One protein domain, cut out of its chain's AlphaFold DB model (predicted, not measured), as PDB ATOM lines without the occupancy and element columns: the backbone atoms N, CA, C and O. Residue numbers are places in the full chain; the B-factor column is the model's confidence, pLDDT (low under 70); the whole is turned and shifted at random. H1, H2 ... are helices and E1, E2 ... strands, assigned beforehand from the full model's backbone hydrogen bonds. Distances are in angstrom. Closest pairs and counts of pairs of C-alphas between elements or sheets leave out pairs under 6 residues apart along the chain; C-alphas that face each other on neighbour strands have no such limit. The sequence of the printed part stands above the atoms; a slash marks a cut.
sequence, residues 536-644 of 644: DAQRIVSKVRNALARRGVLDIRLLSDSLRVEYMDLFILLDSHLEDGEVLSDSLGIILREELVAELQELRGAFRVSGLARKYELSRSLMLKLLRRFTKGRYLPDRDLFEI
ATOM      1  N   ASP A 536      16.351  -9.532 -13.160       90.12
ATOM      2  CA  ASP A 536      16.747 -10.883 -12.756       90.12
ATOM      3  C   ASP A 536      18.142 -11.238 -13.298       90.12
ATOM      4  O   ASP A 536      18.356 -11.346 -14.514       90.12
ATOM      5  N   ALA A 537      19.094 -11.457 -12.388       87.62
ATOM      6  CA  ALA A 537      20.464 -11.796 -12.742       87.62
ATOM      7  C   ALA A 537      20.574 -13.149 -13.461       87.62
ATOM      8  O   ALA A 537      21.375 -13.274 -14.389       87.62
ATOM      9  N   GLN A 538      19.743 -14.142 -13.119       86.31
ATOM     10  CA  GLN A 538      19.771 -15.456 -13.779       86.31
ATOM     11  C   GLN A 538      19.392 -15.350 -15.256       86.31
ATOM     12  O   GLN A 538      19.985 -15.992 -16.129       86.31
ATOM     13  N   ARG A 539      18.446 -14.467 -15.574       85.56
ATOM     14  CA  ARG A 539      18.054 -14.185 -16.955       85.56
ATOM     15  C   ARG A 539      19.129 -13.416 -17.721       85.56
ATOM     16  O   ARG A 539      19.290 -13.640 -18.922       85.56
ATOM     17  N   ILE A 540      19.883 -12.546 -17.048       89.44
ATOM     18  CA  ILE A 540      21.061 -11.882 -17.627       89.44
ATOM     19  C   ILE A 540      22.137 -12.923 -17.952       89.44
ATOM     20  O   ILE A 540      22.577 -12.985 -19.100       89.44
ATOM     21  N   VAL A 541      22.484 -13.799 -17.005       89.88
ATOM     22  CA  VAL A 541      23.437 -14.903 -17.217       89.88
ATOM     23  C   VAL A 541      22.970 -15.806 -18.361       89.88
ATOM     24  O   VAL A 541      23.727 -16.075 -19.288       89.88
ATOM     25  N   SER A 542      21.688 -16.174 -18.400       88.12
ATOM     26  CA  SER A 542      21.111 -16.971 -19.492       88.12
ATOM     27  C   SER A 542      21.225 -16.284 -20.860       88.12
ATOM     28  O   SER A 542      21.470 -16.939 -21.878       88.12
ATOM     29  N   LYS A 543      21.073 -14.953 -20.926       87.44
ATOM     30  CA  LYS A 543      21.320 -14.183 -22.159       87.44
ATOM     31  C   LYS A 543      22.798 -14.224 -22.559       87.44
ATOM     32  O   LYS A 543      23.083 -14.394 -23.744       87.44
ATOM     33  N   VAL A 544      23.714 -14.118 -21.594       89.88
ATOM     34  CA  VAL A 544      25.162 -14.239 -21.826       89.88
ATOM     35  C   VAL A 544      25.520 -15.625 -22.354       89.88
ATOM     36  O   VAL A 544      26.161 -15.721 -23.399       89.88
ATOM     37  N   ARG A 545      25.015 -16.690 -21.727       90.50
ATOM     38  CA  ARG A 545      25.207 -18.086 -22.153       90.50
ATOM     39  C   ARG A 545      24.764 -18.309 -23.592       90.50
ATOM     40  O   ARG A 545      25.516 -18.843 -24.401       90.50
ATOM     41  N   ASN A 546      23.575 -17.824 -23.945       87.88
ATOM     42  CA  ASN A 546      23.066 -17.913 -25.312       87.88
ATOM     43  C   ASN A 546      23.926 -17.138 -26.322       87.88
ATOM     44  O   ASN A 546      24.100 -17.590 -27.455       87.88
ATOM     45  N   ALA A 547      24.465 -15.980 -25.939       87.25
ATOM     46  CA  ALA A 547      25.359 -15.211 -26.799       87.25
ATOM     47  C   ALA A 547      26.709 -15.923 -26.997       87.25
ATOM     48  O   ALA A 547      27.168 -16.049 -28.134       87.25
ATOM     49  N   LEU A 548      27.298 -16.456 -25.923       89.81
ATOM     50  CA  LEU A 548      28.557 -17.205 -25.959       89.81
ATOM     51  C   LEU A 548      28.422 -18.532 -26.711       89.81
ATOM     52  O   LEU A 548      29.287 -18.853 -27.513       89.81
ATOM     53  N   ALA A 549      27.316 -19.261 -26.559       86.44
ATOM     54  CA  ALA A 549      27.070 -20.486 -27.322       86.44
ATOM     55  C   ALA A 549      26.937 -20.225 -28.834       86.44
ATOM     56  O   ALA A 549      27.344 -21.046 -29.650       86.44
ATOM     57  N   ARG A 550      26.372 -19.074 -29.227       86.12
ATOM     58  CA  ARG A 550      26.189 -18.718 -30.644       86.12
ATOM     59  C   ARG A 550      27.437 -18.124 -31.289       86.12
ATOM     60  O   ARG A 550      27.617 -18.278 -32.493       86.12
ATOM     61  N   ARG A 551      28.236 -17.371 -30.530       86.56
ATOM     62  CA  ARG A 551      29.296 -16.500 -31.074       86.56
ATOM     63  C   ARG A 551      30.669 -16.750 -30.459       86.56
ATOM     64  O   ARG A 551      31.650 -16.250 -30.979       86.56
ATOM     65  N   GLY A 552      30.766 -17.454 -29.339       87.25
ATOM     66  CA  GLY A 552      32.017 -17.657 -28.605       87.25
ATOM     67  C   GLY A 552      32.568 -16.408 -27.906       87.25
ATOM     68  O   GLY A 552      33.586 -16.519 -27.233       87.25
ATOM     69  N   VAL A 553      31.938 -15.231 -28.043       90.94
ATOM     70  CA  VAL A 553      32.373 -13.969 -27.417       90.94
ATOM     71  C   VAL A 553      31.209 -13.009 -27.158       90.94
ATOM     72  O   VAL A 553      30.219 -13.008 -27.893       90.94
ATOM     73  N   LEU A 554      31.342 -12.174 -26.124       91.88
ATOM     74  CA  LEU A 554      30.385 -11.140 -25.738       91.88
ATOM     75  C   LEU A 554      31.088  -9.865 -25.240       91.88
ATOM     76  O   LEU A 554      31.999  -9.944 -24.418       91.88
ATOM     77  N   ASP A 555      30.620  -8.693 -25.687       90.44
ATOM     78  CA  ASP A 555      31.022  -7.375 -25.171       90.44
ATOM     79  C   ASP A 555      30.164  -6.971 -23.961       90.44
ATOM     80  O   ASP A 555      28.963  -6.710 -24.083       90.44
ATOM     81  N   ILE A 556      30.791  -6.920 -22.782       90.44
ATOM     82  CA  ILE A 556      30.117  -6.631 -21.509       90.44
ATOM     83  C   ILE A 556      29.691  -5.164 -21.442       90.44
ATOM     84  O   ILE A 556      28.663  -4.854 -20.846       90.44
ATOM     85  N   ARG A 557      30.438  -4.245 -22.065       87.75
ATOM     86  CA  ARG A 557      30.092  -2.813 -22.056       87.75
ATOM     87  C   ARG A 557      28.838  -2.565 -22.870       87.75
ATOM     88  O   ARG A 557      27.928  -1.889 -22.408       87.75
ATOM     89  N   LEU A 558      28.765  -3.189 -24.043       87.94
ATOM     90  CA  LEU A 558      27.579  -3.118 -24.889       87.94
ATOM     91  C   LEU A 558      26.362  -3.733 -24.182       87.94
ATOM     92  O   LEU A 558      25.263  -3.181 -24.251       87.94
ATOM     93  N   LEU A 559      26.559  -4.836 -23.451       90.19
ATOM     94  CA  LEU A 559      25.502  -5.428 -22.633       90.19
ATOM     95  C   LEU A 559      25.065  -4.492 -21.490       90.19
ATOM     96  O   LEU A 559      23.866  -4.271 -21.335       90.19
ATOM     97  N   SER A 560      26.009  -3.909 -20.744       90.81
ATOM     98  CA  SER A 560      25.763  -2.935 -19.666       90.81
ATOM     99  C   SER A 560      24.946  -1.742 -20.161       90.81
ATOM    100  O   SER A 560      23.922  -1.423 -19.558       90.81
ATOM    101  N   ASP A 561      25.306  -1.163 -21.308       88.94
ATOM    102  CA  ASP A 561      24.556  -0.061 -21.915       88.94
ATOM    103  C   ASP A 561      23.143  -0.491 -22.341       88.94
ATOM    104  O   ASP A 561      22.172   0.233 -22.113       88.94
ATOM    105  N   SER A 562      22.999  -1.693 -22.916       89.06
ATOM    106  CA  SER A 562      21.697  -2.216 -23.353       89.06
ATOM    107  C   SER A 562      20.740  -2.502 -22.190       89.06
ATOM    108  O   SER A 562      19.533  -2.292 -22.314       89.06
ATOM    109  N   LEU A 563      21.281  -2.959 -21.056       89.06
ATOM    110  CA  LEU A 563      20.529  -3.243 -19.835       89.06
ATOM    111  C   LEU A 563      20.399  -2.011 -18.933       89.06
ATOM    112  O   LEU A 563      19.605  -2.038 -18.000       89.06
ATOM    113  N   ARG A 564      21.145  -0.936 -19.224       90.25
ATOM    114  CA  ARG A 564      21.281   0.268 -18.390       90.25
ATOM    115  C   ARG A 564      21.760  -0.039 -16.968       90.25
ATOM    116  O   ARG A 564      21.365   0.645 -16.033       90.25
ATOM    117  N   VAL A 565      22.615  -1.040 -16.807       91.75
ATOM    118  CA  VAL A 565      23.200  -1.434 -15.512       91.75
ATOM    119  C   VAL A 565      24.621  -0.894 -15.420       91.75
ATOM    120  O   VAL A 565      25.298  -0.778 -16.443       91.75
ATOM    121  N   GLU A 566      25.093  -0.576 -14.216       90.69
ATOM    122  CA  GLU A 566      26.493  -0.214 -14.009       90.69
ATOM    123  C   GLU A 566      27.438  -1.324 -14.483       90.69
ATOM    124  O   GLU A 566      27.255  -2.509 -14.204       90.69
ATOM    125  N   TYR A 567      28.483  -0.927 -15.213       89.31
ATOM    126  CA  TYR A 567      29.424  -1.874 -15.810       89.31
ATOM    127  C   TYR A 567      30.097  -2.758 -14.751       89.31
ATOM    128  O   TYR A 567      30.294  -3.945 -14.989       89.31
ATOM    129  N   MET A 568      30.423  -2.193 -13.584       87.62
ATOM    130  CA  MET A 568      31.048  -2.929 -12.480       87.62
ATOM    131  C   MET A 568      30.116  -3.965 -11.856       87.62
ATOM    132  O   MET A 568      30.554  -5.088 -11.627       87.62
ATOM    133  N   ASP A 569      28.840  -3.641 -11.665       88.00
ATOM    134  CA  ASP A 569      27.885  -4.577 -11.064       88.00
ATOM    135  C   ASP A 569      27.597  -5.748 -12.008       88.00
ATOM    136  O   ASP A 569      27.574  -6.908 -11.595       88.00
ATOM    137  N   LEU A 570      27.479  -5.462 -13.311       89.88
ATOM    138  CA  LEU A 570      27.359  -6.502 -14.330       89.88
ATOM    139  C   LEU A 570      28.635  -7.349 -14.432       89.88
ATOM    140  O   LEU A 570      28.554  -8.562 -14.599       89.88
ATOM    141  N   PHE A 571      29.809  -6.728 -14.331       88.44
ATOM    142  CA  PHE A 571      31.089  -7.430 -14.367       88.44
ATOM    143  C   PHE A 571      31.228  -8.405 -13.186       88.44
ATOM    144  O   PHE A 571      31.510  -9.577 -13.413       88.44
ATOM    145  N   ILE A 572      30.958  -7.955 -11.955       88.12
ATOM    146  CA  ILE A 572      31.013  -8.790 -10.740       88.12
ATOM    147  C   ILE A 572      30.016  -9.952 -10.831       88.12
ATOM    148  O   ILE A 572      30.346 -11.093 -10.494       88.12
ATOM    149  N   LEU A 573      28.799  -9.685 -11.324       89.31
ATOM    150  CA  LEU A 573      27.814 -10.741 -11.535       89.31
ATOM    151  C   LEU A 573      28.345 -11.812 -12.496       89.31
ATOM    152  O   LEU A 573      28.228 -12.997 -12.206       89.31
ATOM    153  N   LEU A 574      28.903 -11.411 -13.638       89.81
ATOM    154  CA  LEU A 574      29.328 -12.364 -14.660       89.81
ATOM    155  C   LEU A 574      30.600 -13.124 -14.273       89.81
ATOM    156  O   LEU A 574      30.682 -14.309 -14.574       89.81
ATOM    157  N   ASP A 575      31.540 -12.482 -13.576       87.75
ATOM    158  CA  ASP A 575      32.760 -13.116 -13.058       87.75
ATOM    159  C   ASP A 575      32.432 -14.279 -12.107       87.75
ATOM    160  O   ASP A 575      32.944 -15.386 -12.250       87.75
ATOM    161  N   SER A 576      31.463 -14.072 -11.207       87.00
ATOM    162  CA  SER A 576      30.998 -15.114 -10.277       87.00
ATOM    163  C   SER A 576      30.222 -16.267 -10.930       87.00
ATOM    164  O   SER A 576      29.909 -17.243 -10.248       87.00
ATOM    165  N   HIS A 577      29.904 -16.175 -12.224       87.94
ATOM    166  CA  HIS A 577      29.096 -17.164 -12.942       87.94
ATOM    167  C   HIS A 577      29.810 -17.786 -14.145       87.94
ATOM    168  O   HIS A 577      29.148 -18.495 -14.897       87.94
ATOM    169  N   LEU A 578      31.112 -17.543 -14.352       85.75
ATOM    170  CA  LEU A 578      31.883 -18.132 -15.457       85.75
ATOM    171  C   LEU A 578      31.856 -19.670 -15.421       85.75
ATOM    172  O   LEU A 578      31.937 -20.276 -14.356       85.75
ATOM    173  N   GLU A 579      31.740 -20.293 -16.595       87.62
ATOM    174  CA  GLU A 579      31.823 -21.753 -16.759       87.62
ATOM    175  C   GLU A 579      33.238 -22.183 -17.171       87.62
ATOM    176  O   GLU A 579      34.026 -21.377 -17.676       87.62
ATOM    177  N   ASP A 580      33.553 -23.469 -16.988       80.38
ATOM    178  CA  ASP A 580      34.820 -24.051 -17.437       80.38
ATOM    179  C   ASP A 580      35.029 -23.797 -18.942       80.38
ATOM    180  O   ASP A 580      34.159 -24.073 -19.771       80.38
ATOM    181  N   GLY A 581      36.194 -23.252 -19.298       82.00
ATOM    182  CA  GLY A 581      36.521 -22.874 -20.676       82.00
ATOM    183  C   GLY A 581      36.025 -21.483 -21.097       82.00
ATOM    184  O   GLY A 581      36.171 -21.115 -22.265       82.00
ATOM    185  N   GLU A 582      35.466 -20.679 -20.189       88.50
ATOM    186  CA  GLU A 582      35.173 -19.264 -20.422       88.50
ATOM    187  C   GLU A 582      36.218 -18.356 -19.770       88.50
ATOM    188  O   GLU A 582      36.565 -18.483 -18.599       88.50
ATOM    189  N   VAL A 583      36.707 -17.385 -20.535       85.00
ATOM    190  CA  VAL A 583      37.727 -16.434 -20.108       85.00
ATOM    191  C   VAL A 583      37.126 -15.038 -20.072       85.00
ATOM    192  O   VAL A 583      36.745 -14.469 -21.101       85.00
ATOM    193  N   LEU A 584      37.091 -14.454 -18.879       85.81
ATOM    194  CA  LEU A 584      36.815 -13.038 -18.691       85.81
ATOM    195  C   LEU A 584      38.089 -12.229 -18.948       85.81
ATOM    196  O   LEU A 584      39.178 -12.548 -18.470       85.81
ATOM    197  N   SER A 585      37.974 -11.183 -19.761       83.50
ATOM    198  CA  SER A 585      39.098 -10.328 -20.123       83.50
ATOM    199  C   SER A 585      38.817  -8.873 -19.756       83.50
ATOM    200  O   SER A 585      38.394  -8.083 -20.604       83.50
ATOM    201  N   ASP A 586      39.194  -8.487 -18.543       75.81
ATOM    202  CA  ASP A 586      38.988  -7.157 -17.952       75.81
ATOM    203  C   ASP A 586      39.541  -6.029 -18.822       75.81
ATOM    204  O   ASP A 586      38.885  -5.015 -19.061       75.81
ATOM    205  N   SER A 587      40.743  -6.227 -19.374       78.44
ATOM    206  CA  SER A 587      41.421  -5.225 -20.206       78.44
ATOM    207  C   SER A 587      40.729  -4.971 -21.551       78.44
ATOM    208  O   SER A 587      40.971  -3.940 -22.186       78.44
ATOM    209  N   LEU A 588      39.865  -5.891 -21.987       80.56
ATOM    210  CA  LEU A 588      39.069  -5.768 -23.208       80.56
ATOM    211  C   LEU A 588      37.572  -5.565 -22.922       80.56
ATOM    212  O   LEU A 588      36.875  -5.087 -23.812       80.56
ATOM    213  N   GLY A 589      37.099  -5.860 -21.707       85.31
ATOM    214  CA  GLY A 589      35.686  -5.789 -21.324       85.31
ATOM    215  C   GLY A 589      34.815  -6.842 -22.011       85.31
ATOM    216  O   GLY A 589      33.697  -6.531 -22.412       85.31
ATOM    217  N   ILE A 590      35.338  -8.059 -22.197       89.50
ATOM    218  CA  ILE A 590      34.661  -9.152 -22.916       89.50
ATOM    219  C   ILE A 590      34.719 -10.471 -22.149       89.50
ATOM    220  O   ILE A 590      35.656 -10.691 -21.380       89.50
ATOM    221  N   ILE A 591      33.774 -11.363 -22.447       90.88
ATOM    222  CA  ILE A 591      33.834 -12.795 -22.112       90.88
ATOM    223  C   ILE A 591      34.005 -13.567 -23.411       90.88
ATOM    224  O   ILE A 591      33.361 -13.230 -24.405       90.88
ATOM    225  N   LEU A 592      34.866 -14.578 -23.420       90.88
ATOM    226  CA  LEU A 592      35.150 -15.389 -24.599       90.88
ATOM    227  C   LEU A 592      35.372 -16.857 -24.234       90.88
ATOM    228  O   LEU A 592      35.863 -17.147 -23.152       90.88
ATOM    229  N   ARG A 593      35.034 -17.779 -25.136       91.12
ATOM    230  CA  ARG A 593      35.305 -19.213 -24.968       91.12
ATOM    231  C   ARG A 593      36.721 -19.566 -25.407       91.12
ATOM    232  O   ARG A 593      37.220 -19.020 -26.393       91.12
ATOM    233  N   GLU A 594      37.353 -20.514 -24.725       87.25
ATOM    234  CA  GLU A 594      38.682 -21.028 -25.072       87.25
ATOM    235  C   GLU A 594      38.734 -21.602 -26.494       87.25
ATOM    236  O   GLU A 594      39.728 -21.422 -27.196       87.25
ATOM    237  N   GLU A 595      37.641 -22.197 -26.976       86.81
ATOM    238  CA  GLU A 595      37.536 -22.698 -28.355       86.81
ATOM    239  C   GLU A 595      37.716 -21.575 -29.382       86.81
ATOM    240  O   GLU A 595      38.390 -21.751 -30.396       86.81
ATOM    241  N   LEU A 596      37.166 -20.390 -29.097       86.25
ATOM    242  CA  LEU A 596      37.360 -19.220 -29.943       86.25
ATOM    243  C   LEU A 596      38.806 -18.718 -29.853       86.25
ATOM    244  O   LEU A 596      39.361 -18.277 -30.856       86.25
ATOM    245  N   VAL A 597      39.452 -18.803 -28.685       83.50
ATOM    246  CA  VAL A 597      40.887 -18.484 -28.564       83.50
ATOM    247  C   VAL A 597      41.712 -19.391 -29.469       83.50
ATOM    248  O   VAL A 597      42.596 -18.895 -30.169       83.50
ATOM    249  N   ALA A 598      41.415 -20.692 -29.480       83.75
ATOM    250  CA  ALA A 598      42.067 -21.658 -30.356       83.75
ATOM    251  C   ALA A 598      41.792 -21.353 -31.840       83.75
ATOM    252  O   ALA A 598      42.747 -21.224 -32.607       83.75
ATOM    253  N   GLU A 599      40.530 -21.108 -32.227       84.94
ATOM    254  CA  GLU A 599      40.155 -20.729 -33.604       84.94
ATOM    255  C   GLU A 599      40.960 -19.507 -34.075       84.94
ATOM    256  O   GLU A 599      41.493 -19.481 -35.184       84.94
ATOM    257  N   LEU A 600      41.106 -18.499 -33.213       83.81
ATOM    258  CA  LEU A 600      41.837 -17.276 -33.533       83.81
ATOM    259  C   LEU A 600      43.360 -17.458 -33.567       83.81
ATOM    260  O   LEU A 600      44.037 -16.748 -34.312       83.81
ATOM    261  N   GLN A 601      43.910 -18.392 -32.786       82.50
ATOM    262  CA  GLN A 601      45.329 -18.764 -32.837       82.50
ATOM    263  C   GLN A 601      45.683 -19.548 -34.107       82.50
ATOM    264  O   GLN A 601      46.813 -19.442 -34.594       82.50
ATOM    265  N   GLU A 602      44.729 -20.305 -34.644       80.38
ATOM    266  CA  GLU A 602      44.892 -21.148 -35.830       80.38
ATOM    267  C   GLU A 602      44.538 -20.451 -37.149       80.38
ATOM    268  O   GLU A 602      44.703 -21.048 -38.214       80.38
ATOM    269  N   LEU A 603      44.109 -19.182 -37.120       80.38
ATOM    270  CA  LEU A 603      43.831 -18.408 -38.332       80.38
ATOM    271  C   LEU A 603      45.036 -18.416 -39.295       80.38
ATOM    272  O   LEU A 603      46.143 -18.000 -38.946       80.38
ATOM    273  N   ARG A 604      44.798 -18.863 -40.536       75.19
ATOM    274  CA  ARG A 604      45.758 -18.887 -41.655       75.19
ATOM    275  C   ARG A 604      45.161 -18.216 -42.890       75.19
ATOM    276  O   ARG A 604      43.960 -18.322 -43.135       75.19
ATOM    277  N   GLY A 605      46.010 -17.603 -43.708       74.19
ATOM    278  CA  GLY A 605      45.628 -17.019 -44.993       74.19
ATOM    279  C   GLY A 605      45.020 -15.620 -44.883       74.19
ATOM    280  O   GLY A 605      45.137 -14.946 -43.856       74.19
ATOM    281  N   ALA A 606      44.409 -15.157 -45.978       76.62
ATOM    282  CA  ALA A 606      43.883 -13.802 -46.090       76.62
ATOM    283  C   ALA A 606      42.478 -13.656 -45.478       76.62
ATOM    284  O   ALA A 606      41.532 -14.304 -45.924       76.62
ATOM    285  N   PHE A 607      42.302 -12.749 -44.516       79.44
ATOM    286  CA  PHE A 607      40.999 -12.431 -43.921       79.44
ATOM    287  C   PHE A 607      40.792 -10.927 -43.714       79.44
ATOM    288  O   PHE A 607      41.735 -10.133 -43.659       79.44
ATOM    289  N   ARG A 608      39.518 -10.530 -43.590       84.50
ATOM    290  CA  ARG A 608      39.117  -9.153 -43.279       84.50
ATOM    291  C   ARG A 608      38.684  -9.016 -41.827       84.50
ATOM    292  O   ARG A 608      37.781  -9.730 -41.389       84.50
ATOM    293  N   VAL A 609      39.249  -8.052 -41.104       84.12
ATOM    294  CA  VAL A 609      38.898  -7.805 -39.696       84.12
ATOM    295  C   VAL A 609      37.472  -7.298 -39.553       84.12
ATOM    296  O   VAL A 609      36.768  -7.743 -38.654       84.12
ATOM    297  N   SER A 610      37.001  -6.442 -40.460       84.19
ATOM    298  CA  SER A 610      35.585  -6.060 -40.538       84.19
ATOM    299  C   SER A 610      34.647  -7.264 -40.726       84.19
ATOM    300  O   SER A 610      33.560  -7.291 -40.153       84.19
ATOM    301  N   GLY A 611      35.080  -8.280 -41.478       85.62
ATOM    302  CA  GLY A 611      34.339  -9.525 -41.687       85.62
ATOM    303  C   GLY A 611      34.238 -10.363 -40.414       85.62
ATOM    304  O   GLY A 611      33.139 -10.761 -40.032       85.62
ATOM    305  N   LEU A 612      35.361 -10.566 -39.718       85.75
ATOM    306  CA  LEU A 612      35.382 -11.263 -38.426       85.75
ATOM    307  C   LEU A 612      34.599 -10.490 -37.357       85.75
ATOM    308  O   LEU A 612      33.774 -11.071 -36.661       85.75
ATOM    309  N   ALA A 613      34.784  -9.171 -37.265       86.19
ATOM    310  CA  ALA A 613      34.048  -8.312 -36.339       86.19
ATOM    311  C   ALA A 613      32.529  -8.445 -36.535       86.19
ATOM    312  O   ALA A 613      31.790  -8.564 -35.564       86.19
ATOM    313  N   ARG A 614      32.068  -8.520 -37.793       86.75
ATOM    314  CA  ARG A 614      30.657  -8.755 -38.120       86.75
ATOM    315  C   ARG A 614      30.188 -10.167 -37.761       86.75
ATOM    316  O   ARG A 614      29.082 -10.294 -37.251       86.75
ATOM    317  N   LYS A 615      31.008 -11.200 -38.005       85.31
ATOM    318  CA  LYS A 615      30.714 -12.604 -37.644       85.31
ATOM    319  C   LYS A 615      30.455 -12.747 -36.141       85.31
ATOM    320  O   LYS A 615      29.519 -13.433 -35.748       85.31
ATOM    321  N   TYR A 616      31.263 -12.077 -35.325       86.50
ATOM    322  CA  TYR A 616      31.228 -12.187 -33.866       86.50
ATOM    323  C   TYR A 616      30.463 -11.050 -33.166       86.50
ATOM    324  O   TYR A 616      30.439 -10.995 -31.942       86.50
ATOM    325  N   GLU A 617      29.836 -10.147 -33.929       85.31
ATOM    326  CA  GLU A 617      29.121  -8.959 -33.432       85.31
ATOM    327  C   GLU A 617      29.934  -8.083 -32.464       85.31
ATOM    328  O   GLU A 617      29.416  -7.518 -31.503       85.31
ATOM    329  N   LEU A 618      31.225  -7.937 -32.747       86.31
ATOM    330  CA  LEU A 618      32.110  -7.038 -32.018       86.31
ATOM    331  C   LEU A 618      32.367  -5.772 -32.830       86.31
ATOM    332  O   LEU A 618      32.341  -5.765 -34.063       86.31
ATOM    333  N   SER A 619      32.696  -4.682 -32.139       85.81
ATOM    334  CA  SER A 619      33.238  -3.511 -32.824       85.81
ATOM    335  C   SER A 619      34.564  -3.867 -33.513       85.81
ATOM    336  O   SER A 619      35.356  -4.673 -33.014       85.81
ATOM    337  N   ARG A 620      34.849  -3.245 -34.667       85.75
ATOM    338  CA  ARG A 620      36.107  -3.479 -35.405       85.75
ATOM    339  C   ARG A 620      37.337  -3.247 -34.520       85.75
ATOM    340  O   ARG A 620      38.303  -3.999 -34.600       85.75
ATOM    341  N   SER A 621      37.300  -2.217 -33.676       84.31
ATOM    342  CA  SER A 621      38.387  -1.884 -32.751       84.31
ATOM    343  C   SER A 621      38.599  -2.966 -31.690       84.31
ATOM    344  O   SER A 621      39.745  -3.288 -31.376       84.31
ATOM    345  N   LEU A 622      37.525  -3.553 -31.164       85.56
ATOM    346  CA  LEU A 622      37.595  -4.636 -30.188       85.56
ATOM    347  C   LEU A 622      38.102  -5.935 -30.823       85.56
ATOM    348  O   LEU A 622      38.993  -6.566 -30.263       85.56
ATOM    349  N   MET A 623      37.644  -6.262 -32.036       86.62
ATOM    350  CA  MET A 623      38.158  -7.400 -32.806       86.62
ATOM    351  C   MET A 623      39.661  -7.268 -33.095       86.62
ATOM    352  O   MET A 623      40.412  -8.221 -32.912       86.62
ATOM    353  N   LEU A 624      40.132  -6.073 -33.479       84.56
ATOM    354  CA  LEU A 624      41.567  -5.807 -33.662       84.56
ATOM    355  C   LEU A 624      42.369  -6.060 -32.380       84.56
ATOM    356  O   LEU A 624      43.445  -6.654 -32.436       84.56
ATOM    357  N   LYS A 625      41.868  -5.606 -31.225       84.88
ATOM    358  CA  LYS A 625      42.530  -5.829 -29.930       84.88
ATOM    359  C   LYS A 625      42.562  -7.309 -29.551       84.88
ATOM    360  O   LYS A 625      43.577  -7.777 -29.041       84.88
ATOM    361  N   LEU A 626      41.477  -8.029 -29.821       86.06
ATOM    362  CA  LEU A 626      41.343  -9.456 -29.546       86.06
ATOM    363  C   LEU A 626      42.332 -10.264 -30.404       86.06
ATOM    364  O   LEU A 626      43.128 -11.028 -29.861       86.06
ATOM    365  N   LEU A 627      42.390  -9.992 -31.712       83.75
ATOM    366  CA  LEU A 627      43.382 -10.583 -32.615       83.75
ATOM    367  C   LEU A 627      44.811 -10.280 -32.152       83.75
ATOM    368  O   LEU A 627      45.580 -11.207 -31.939       83.75
ATOM    369  N   ARG A 628      45.155  -9.010 -31.880       81.44
ATOM    370  CA  ARG A 628      46.490  -8.622 -31.375       81.44
ATOM    371  C   ARG A 628      46.900  -9.359 -30.104       81.44
ATOM    372  O   ARG A 628      48.087  -9.612 -29.914       81.44
ATOM    373  N   ARG A 629      45.943  -9.664 -29.228       80.44
ATOM    374  CA  ARG A 629      46.209 -10.351 -27.965       80.44
ATOM    375  C   ARG A 629      46.465 -11.842 -28.159       80.44
ATOM    376  O   ARG A 629      47.353 -12.376 -27.503       80.44
ATOM    377  N   PHE A 630      45.703 -12.505 -29.027       79.38
ATOM    378  CA  PHE A 630      45.727 -13.966 -29.135       79.38
ATOM    379  C   PHE A 630      46.517 -14.499 -30.339       79.38
ATOM    380  O   PHE A 630      46.954 -15.644 -30.304       79.38
ATOM    381  N   THR A 631      46.837 -13.687 -31.351       73.12
ATOM    382  CA  THR A 631      47.782 -14.081 -32.409       73.12
ATOM    383  C   THR A 631      49.225 -13.925 -31.909       73.12
ATOM    384  O   THR A 631      49.756 -12.814 -31.859       73.12
ATOM    385  N   LYS A 632      49.871 -15.033 -31.513       56.62
ATOM    386  CA  LYS A 632      51.234 -15.068 -30.939       56.62
ATOM    387  C   LYS A 632      52.254 -14.241 -31.748       56.62
ATOM    388  O   LYS A 632      52.681 -14.650 -32.825       56.62
ATOM    389  N   GLY A 633      52.698 -13.111 -31.187       54.47
ATOM    390  CA  GLY A 633      53.933 -12.408 -31.574       54.47
ATOM    391  C   GLY A 633      53.937 -11.680 -32.923       54.47
ATOM    392  O   GLY A 633      55.007 -11.282 -33.379       54.47
ATOM    393  N   ARG A 634      52.784 -11.490 -33.580       59.22
ATOM    394  CA  ARG A 634      52.710 -10.850 -34.906       59.22
ATOM    395  C   ARG A 634      52.135  -9.439 -34.811       59.22
ATOM    396  O   ARG A 634      51.060  -9.225 -34.260       59.22
ATOM    397  N   TYR A 635      52.852  -8.462 -35.364       58.81
ATOM    398  CA  TYR A 635      52.371  -7.083 -35.443       58.81
ATOM    399  C   TYR A 635      51.225  -6.983 -36.462       58.81
ATOM    400  O   TYR A 635      51.444  -7.121 -37.663       58.81
ATOM    401  N   LEU A 636      50.007  -6.727 -35.979       65.19
ATOM    402  CA  LEU A 636      48.830  -6.447 -36.809       65.19
ATOM    403  C   LEU A 636      48.659  -4.918 -36.971       65.19
ATOM    404  O   LEU A 636      48.162  -4.273 -36.033       65.19
ATOM    405  N   PRO A 637      49.061  -4.308 -38.113       63.62
ATOM    406  CA  PRO A 637      48.809  -2.884 -38.401       63.62
ATOM    407  C   PRO A 637      47.305  -2.561 -38.421       63.62
ATOM    408  O   PRO A 637      46.502  -3.464 -38.538       63.62
ATOM    409  N   ASP A 638      46.871  -1.299 -38.370       68.44
ATOM    410  CA  ASP A 638      45.433  -0.919 -38.387       68.44
ATOM    411  C   ASP A 638      44.719  -1.090 -39.758       68.44
ATOM    412  O   ASP A 638      43.738  -0.404 -40.069       68.44
ATOM    413  N   ARG A 639      45.180  -2.014 -40.608       74.06
ATOM    414  CA  ARG A 639      44.574  -2.312 -41.921       74.06
ATOM    415  C   ARG A 639      43.336  -3.204 -41.767       74.06
ATOM    416  O   ARG A 639      43.042  -3.678 -40.676       74.06
ATOM    417  N   ASP A 640      42.527  -3.350 -42.816       73.25
ATOM    418  CA  ASP A 640      41.320  -4.197 -42.762       73.25
ATOM    419  C   ASP A 640      41.539  -5.598 -43.343       73.25
ATOM    420  O   ASP A 640      40.881  -6.530 -42.902       73.25
ATOM    421  N   LEU A 641      42.478  -5.755 -44.281       76.50
ATOM    422  CA  LEU A 641      42.874  -7.031 -44.879       76.50
ATOM    423  C   LEU A 641      44.234  -7.463 -44.317       76.50
ATOM    424  O   LEU A 641      45.183  -6.675 -44.357       76.50
ATOM    425  N   PHE A 642      44.323  -8.702 -43.840       70.12
ATOM    426  CA  PHE A 642      45.560  -9.328 -43.363       70.12
ATOM    427  C   PHE A 642      45.729 -10.689 -43.997       70.12
ATOM    428  O   PHE A 642      44.737 -11.353 -44.264       70.12
ATOM    429  N   GLU A 643      46.977 -11.097 -44.174       66.56
ATOM    430  CA  GLU A 643      47.369 -12.440 -44.584       66.56
ATOM    431  C   GLU A 643      48.307 -12.990 -43.499       66.56
ATOM    432  O   GLU A 643      49.304 -12.338 -43.172       66.56
ATOM    433  N   ILE A 644      47.921 -14.105 -42.859       62.09
ATOM    434  CA  ILE A 644      48.616 -14.724 -41.708       62.09
ATOM    435  C   ILE A 644      49.235 -16.068 -42.082       62.09
ATOM    436  O   ILE A 644      48.532 -16.902 -42.693       62.09
TER     437      ILE A 644
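Overview. This is residues 536 to 644 of the 644 residues of an uncharacterized protein of Thorarchaeota archaeon (strain OWC) (UniProt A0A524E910). An elongated body of two lobes end to end: in one, H1, H2 and H3 gather at a small sheet, E1 - E3 - E2; in the other, H6 crosses both H4 and H5, which are apart from each other, with the short strand pair E4 - E5 at the far end. H1 lies over E1 and E3 on one face of the three-strand sheet, and H4 follows E3 with no residue between them and leads into the second lobe. The printed part has 109 residues, with six named helices and five named strands in the order H1 E1 H2 H3 E2 E3 H4 E4 H5 H6 E5. Both sheets are antiparallel and the class is mixed, helices and strands. The whole is compact, with a radius of gyration of the C-alphas of 14.3 A and spans of 44 by 26 by 22 A.

Arrangement. H1, residues 537 to 551, is on the sheet of E1, residues 553 to 555, E3, residues 590 to 593, and E2, residues 582 to 585, making two layers, a helix on one face of a sheet. Its height over the sheet is 9.9 A, and it runs slantwise to the strands, at 42 degrees to E1 on the local plane; the closest C-alphas of H1 and E1 are those of Leu 548 and Leu 554, 6.3 A apart. E1 and E3 are antiparallel, with N 554 and O 591 within hydrogen-bond range at 2.9 A. E2 and E3 form an antiparallel hairpin, with N 583 and O 592 at 2.8 A. H2, residues 556 to 563, and H3, residues 567 to 575, touch at a steep tilt of 66 degrees, opposite ways, closest at the C-alphas of Ser 560 and Tyr 567, 5.4 A. E1, H2, H3 and E2 make a split strand-helix-strand unit, two strands running the same way with E3 between them, and its crossover is right-handed. H4, residues 594 to 601, only grazes this sheet, as do H2 and H3. H6, residues 620 to 630, touches H4 about perpendicular at 89 degrees, closest at the C-alphas of Gln 601 and Phe 630, 6.1 A. H6 also touches H5, residues 609 to 615, at 81 degrees, closest at the C-alphas of Ala 613 and Arg 620, 5.3 A; H4 and H5 are apart. E4, residues 606 to 608, is antiparallel to E5, residues 641 to 643, with N 607 and O 642 at 2.8 A. In each of the six helices every O i to N i+4 pair is within hydrogen-bond range.

Along the chain. H1 begins at C-alpha 537 (20.464, -11.796, -12.742) and is 20.9 A long. H3 measures 12.0 A and H6 15.6 A. E3 begins at C-alpha 590 (34.661, -9.152, -22.916), and E5 ends at C-alpha 643 (47.369, -12.440, -44.584).

Size, cuts and confidence. The C-alphas farthest apart are those of Asp 536 and Glu 643, 44.2 A. The printed part has no cut, and no link is long. The mean pLDDT of the printed part is 83.5; residues 632 to 638 and 643 to 644 are under 70.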